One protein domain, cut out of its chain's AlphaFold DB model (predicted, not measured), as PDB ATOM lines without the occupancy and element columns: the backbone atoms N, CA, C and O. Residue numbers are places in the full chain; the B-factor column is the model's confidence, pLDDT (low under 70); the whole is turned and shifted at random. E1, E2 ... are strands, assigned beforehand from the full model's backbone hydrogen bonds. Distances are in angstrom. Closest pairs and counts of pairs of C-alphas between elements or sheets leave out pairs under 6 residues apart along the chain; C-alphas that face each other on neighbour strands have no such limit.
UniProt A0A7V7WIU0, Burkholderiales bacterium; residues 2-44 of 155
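Overview. This is residues 2 to 44 of the 155 residues of a protein of Burkholderiales bacterium (UniProt A0A7V7WIU0). This domain has little regular structure: a small two-stranded hairpin, E1 and E2, lies along one side, and the two long loop stretches before and after it loop away and fold back over one face of it. Residues 2 to 6 and 40 to 44 lie across from the hairpin. The printed part has 43 residues, 8 of them in E1 then E2, an antiparallel sheet of order E1 - E2; the class is all strand, with no named helix. It is compact and rounded, with a radius of gyration of the C-alphas of 10.1 A and spans of 27 by 20 by 17 A.

Along the chain. E1 is residues 21 to 24, 9.7 A long, from C-alpha 21 at (176.997, 150.779, 254.075). E2 is residues 27 to 30, 10.6 A long, ending at C-alpha 30 at (177.963, 154.709, 251.388).

Arrangement. E1 and E2 form a hairpin with a tight link, antiparallel at 156 degrees. N 22 and O 29 are 2.8 A apart, within hydrogen-bond range.

Size, cuts and confidence. The C-alphas farthest apart, of Gly 26 and Thr 37, are 27.9 A apart. The printed part has no cut. Confidence is low, under 70, at residues 2 to 13 and 15.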
ATOM      1  N   ASN A   2     188.914 156.777 260.776       54.69
ATOM      2  CA  ASN A   2     187.855 156.847 261.785       54.69
ATOM      3  C   ASN A   2     186.734 157.725 261.229       54.69
ATOM      4  O   ASN A   2     187.005 158.839 260.786       54.69
ATOM      5  N   VAL A   3     185.500 157.232 261.244       55.66
ATOM      6  CA  VAL A   3     184.338 158.068 260.936       55.66
ATOM      7  C   VAL A   3     184.120 158.961 262.154       55.66
ATOM      8  O   VAL A   3     183.925 158.458 263.256       55.66
ATOM      9  N   VAL A   4     184.213 160.279 261.985       57.78
ATOM     10  CA  VAL A   4     184.001 161.237 263.078       57.78
ATOM     11  C   VAL A   4     182.781 162.096 262.776       57.78
ATOM     12  O   VAL A   4     182.687 162.715 261.722       57.78
ATOM     13  N   GLY A   5     181.825 162.123 263.701       54.50
ATOM     14  CA  GLY A   5     180.692 163.045 263.675       54.50
ATOM     15  C   GLY A   5     180.908 164.206 264.645       54.50
ATOM     16  O   GLY A   5     181.475 164.025 265.722       54.50
ATOM     17  N   THR A   6     180.422 165.397 264.297       49.88
ATOM     18  CA  THR A   6     180.349 166.537 265.222       49.88
ATOM     19  C   THR A   6     178.930 166.630 265.791       49.88
ATOM     20  O   THR A   6     178.047 167.208 265.161       49.88
ATOM     21  N   GLY A   7     178.685 166.016 266.955       52.69
ATOM     22  CA  GLY A   7     177.384 166.044 267.640       52.69
ATOM     23  C   GLY A   7     177.200 164.936 268.689       52.69
ATOM     24  O   GLY A   7     178.036 164.041 268.823       52.69
ATOM     25  N   THR A   8     176.099 164.987 269.447       44.34
ATOM     26  CA  THR A   8     175.671 163.927 270.377       44.34
ATOM     27  C   THR A   8     175.283 162.678 269.576       44.34
ATOM     28  O   THR A   8     174.329 162.717 268.804       44.34
ATOM     29  N   GLY A   9     176.033 161.578 269.727       53.28
ATOM     30  CA  GLY A   9     175.898 160.373 268.889       53.28
ATOM     31  C   GLY A   9     177.008 160.228 267.842       53.28
ATOM     32  O   GLY A   9     176.744 159.978 266.673       53.28
ATOM     33  N   ASN A  10     178.265 160.427 268.240       57.91
ATOM     34  CA  ASN A  10     179.411 160.193 267.365       57.91
ATOM     35  C   ASN A  10     179.528 158.682 267.047       57.91
ATOM     36  O   ASN A  10     179.587 157.891 267.996       57.91
ATOM     37  N   PRO A  11     179.580 158.254 265.768       62.91
ATOM     38  CA  PRO A  11     179.820 156.859 265.401       62.91
ATOM     39  C   PRO A  11     181.278 156.460 265.683       62.91
ATOM     40  O   PRO A  11     182.093 156.292 264.782       62.91
ATOM     41  N   VAL A  12     181.624 156.298 266.959       62.88
ATOM     42  CA  VAL A  12     182.937 155.793 267.370       62.88
ATOM     43  C   VAL A  12     182.994 154.291 267.086       62.88
ATOM     44  O   VAL A  12     182.128 153.541 267.531       62.88
ATOM     45  N   GLY A  13     184.025 153.839 266.366       63.88
ATOM     46  CA  GLY A  13     184.300 152.409 266.172       63.88
ATOM     47  C   GLY A  13     183.610 151.747 264.975       63.88
ATOM     48  O   GLY A  13     183.608 150.521 264.890       63.88
ATOM     49  N   VAL A  14     183.054 152.513 264.032       70.06
ATOM     50  CA  VAL A  14     182.542 151.943 262.775       70.06
ATOM     51  C   VAL A  14     183.701 151.699 261.804       70.06
ATOM     52  O   VAL A  14     184.424 152.627 261.439       70.06
ATOM     53  N   ALA A  15     183.886 150.444 261.383       69.94
ATOM     54  CA  ALA A  15     184.902 150.084 260.400       69.94
ATOM     55  C   ALA A  15     184.524 150.612 259.007       69.94
ATOM     56  O   ALA A  15     183.408 150.404 258.532       69.94
ATOM     57  N   TYR A  16     185.467 151.283 258.346       76.94
ATOM     58  CA  TYR A  16     185.299 151.720 256.965       76.94
ATOM     59  C   TYR A  16     185.663 150.601 255.988       76.94
ATOM     60  O   TYR A  16     186.786 150.097 256.009       76.94
ATOM     61  N   THR A  17     184.738 150.308 255.078       82.56
ATOM     62  CA  THR A  17     184.964 149.490 253.884       82.56
ATOM     63  C   THR A  17     184.506 150.301 252.678       82.56
ATOM     64  O   THR A  17     183.395 150.832 252.695       82.56
ATOM     65  N   SER A  18     185.326 150.403 251.627       84.00
ATOM     66  CA  SER A  18     184.950 151.146 250.413       84.00
ATOM     67  C   SER A  18     183.656 150.599 249.811       84.00
ATOM     68  O   SER A  18     183.559 149.407 249.526       84.00
ATOM     69  N   GLY A  19     182.663 151.472 249.626       83.94
ATOM     70  CA  GLY A  19     181.337 151.111 249.111       83.94
ATOM     71  C   GLY A  19     180.454 150.359 250.116       83.94
ATOM     72  O   GLY A  19     179.309 150.039 249.803       83.94
ATOM     73  N   GLY A  20     180.953 150.096 251.325       86.00
ATOM     74  CA  GLY A  20     180.179 149.518 252.414       86.00
ATOM     75  C   GLY A  20     179.154 150.509 252.962       86.00
ATOM     76  O   GLY A  20     179.399 151.716 253.016       86.00
ATOM     77  N   ALA A  21     178.000 149.988 253.379       86.06
ATOM     78  CA  ALA A  21     176.997 150.779 254.075       86.06
ATOM     79  C   ALA A  21     177.471 151.094 255.498       86.06
ATOM     80  O   ALA A  21     177.783 150.196 256.280       86.06
ATOM     81  N   ILE A  22     177.489 152.378 255.831       83.88
ATOM     82  CA  ILE A  22     177.639 152.873 257.192       83.88
ATOM     83  C   ILE A  22     176.244 153.280 257.650       83.88
ATOM     84  O   ILE A  22     175.705 154.286 257.184       83.88
ATOM     85  N   SER A  23     175.659 152.477 258.534       83.12
ATOM     86  CA  SER A  23     174.349 152.736 259.131       83.12
ATOM     87  C   SER A  23     174.512 153.094 260.599       83.12
ATOM     88  O   SER A  23     175.119 152.348 261.366       83.12
ATOM     89  N   TYR A  24     173.963 154.233 261.002       77.12
ATOM     90  CA  TYR A  24     174.033 154.704 262.378       77.12
ATOM     91  C   TYR A  24     172.832 155.604 262.668       77.12
ATOM     92  O   TYR A  24     172.452 156.409 261.830       77.12
ATOM     93  N   ASN A  25     172.205 155.450 263.838       73.25
ATOM     94  CA  ASN A  25     171.079 156.278 264.297       73.25
ATOM     95  C   ASN A  25     169.991 156.548 263.222       73.25
ATOM     96  O   ASN A  25     169.549 157.680 263.031       73.25
ATOM     97  N   GLY A  26     169.605 155.503 262.477       76.19
ATOM     98  CA  GLY A  26     168.540 155.541 261.465       76.19
ATOM     99  C   GLY A  26     168.933 156.082 260.084       76.19
ATOM    100  O   GLY A  26     168.166 155.907 259.140       76.19
ATOM    101  N   TRP A  27     170.116 156.680 259.921       79.88
ATOM    102  CA  TRP A  27     170.640 157.074 258.612       79.88
ATOM    103  C   TRP A  27     171.598 156.019 258.058       79.88
ATOM    104  O   TRP A  27     172.231 155.270 258.802       79.88
ATOM    105  N   THR A  28     171.690 155.944 256.729       85.25
ATOM    106  CA  THR A  28     172.631 155.072 256.017       85.25
ATOM    107  C   THR A  28     173.310 155.859 254.914       85.25
ATOM    108  O   THR A  28     172.647 156.556 254.149       85.25
ATOM    109  N   ILE A  29     174.628 155.725 254.822       82.75
ATOM    110  CA  ILE A  29     175.437 156.303 253.751       82.75
ATOM    111  C   ILE A  29     176.403 155.258 253.202       82.75
ATOM    112  O   ILE A  29     176.744 154.290 253.880       82.75
ATOM    113  N   GLN A  30     176.882 155.481 251.985       87.62
ATOM    114  CA  GLN A  30     177.963 154.709 251.388       87.62
ATOM    115  C   GLN A  30     179.073 155.672 250.999       87.62
ATOM    116  O   GLN A  30     178.829 156.678 250.337       87.62
ATOM    117  N   ILE A  31     180.292 155.362 251.428       82.19
ATOM    118  CA  ILE A  31     181.485 156.129 251.076       82.19
ATOM    119  C   ILE A  31     182.399 155.189 250.289       82.19
ATOM    120  O   ILE A  31     182.840 154.159 250.797       82.19
ATOM    121  N   SER A  32     182.684 155.525 249.038       86.12
ATOM    122  CA  SER A  32     183.579 154.764 248.160       86.12
ATOM    123  C   SER A  32     184.927 155.461 248.004       86.12
ATOM    124  O   SER A  32     184.976 156.689 247.990       86.12
ATOM    125  N   GLY A  33     186.001 154.693 247.824       83.94
ATOM    126  CA  GLY A  33     187.334 155.217 247.523       83.94
ATOM    127  C   GLY A  33     188.419 154.690 248.460       83.94
ATOM    128  O   GLY A  33     188.237 153.709 249.176       83.94
ATOM    129  N   THR A  34     189.580 155.340 248.435       83.12
ATOM    130  CA  THR A  34     190.714 155.019 249.311       83.12
ATOM    131  C   THR A  34     191.087 156.273 250.100       83.12
ATOM    132  O   THR A  34     191.818 157.108 249.573       83.12
ATOM    133  N   PRO A  35     190.558 156.446 251.324       77.94
ATOM    134  CA  PRO A  35     190.844 157.622 252.139       77.94
ATOM    135  C   PRO A  35     192.331 157.724 252.497       77.94
ATOM    136  O   PRO A  35     192.958 156.719 252.851       77.94
ATOM    137  N   ALA A  36     192.883 158.933 252.457       81.00
ATOM    138  CA  ALA A  36     194.228 159.245 252.923       81.00
ATOM    139  C   ALA A  36     194.239 159.601 254.423       81.00
ATOM    140  O   ALA A  36     193.210 159.894 255.041       81.00
ATOM    141  N   THR A  37     195.421 159.570 255.048       75.69
ATOM    142  CA  THR A  37     195.575 160.019 256.441       75.69
ATOM    143  C   THR A  37     195.248 161.508 256.540       75.69
ATOM    144  O   THR A  37     195.935 162.327 255.938       75.69
ATOM    145  N   GLY A  38     194.234 161.848 257.338       73.38
ATOM    146  CA  GLY A  38     193.764 163.223 257.536       73.38
ATOM    147  C   GLY A  38     192.414 163.531 256.883       73.38
ATOM    148  O   GLY A  38     191.846 164.578 257.179       73.38
ATOM    149  N   ASP A  39     191.867 162.624 256.068       74.88
ATOM    150  CA  ASP A  39     190.537 162.796 255.481       74.88
ATOM    151  C   ASP A  39     189.445 162.761 256.560       74.88
ATOM    152  O   ASP A  39     189.418 161.877 257.422       74.88
ATOM    153  N   VAL A  40     188.511 163.712 256.484       74.44
ATOM    154  CA  VAL A  40     187.378 163.842 257.408       74.44
ATOM    155  C   VAL A  40     186.085 163.966 256.611       74.44
ATOM    156  O   VAL A  40     185.966 164.815 255.733       74.44
ATOM    157  N   PHE A  41     185.097 163.144 256.960       73.88
ATOM    158  CA  PHE A  41     183.726 163.266 256.473       73.88
ATOM    159  C   PHE A  41     182.825 163.642 257.639       73.88
ATOM    160  O   PHE A  41     182.683 162.868 258.583       73.88
ATOM    161  N   THR A  42     182.206 164.816 257.554       73.94
ATOM    162  CA  THR A  42     181.297 165.314 258.588       73.94
ATOM    163  C   THR A  42     179.860 165.090 258.158       73.94
ATOM    164  O   THR A  42     179.443 165.510 257.080       73.94
ATOM    165  N   ILE A  43     179.086 164.464 259.036       74.38
ATOM    166  CA  ILE A  43     177.643 164.299 258.882       74.38
ATOM    167  C   ILE A  43     176.993 165.145 259.964       74.38
ATOM    168  O   ILE A  43     177.353 165.044 261.138       74.38
ATOM    169  N   GLY A  44     176.050 165.989 259.564       75.81
ATOM    170  CA  GLY A  44     175.333 166.881 260.460       75.81
ATOM    171  C   GLY A  44     173.841 166.915 260.140       75.81
ATOM    172  O   GLY A  44     173.428 166.476 259.064       75.81
TER     173      GLY A  44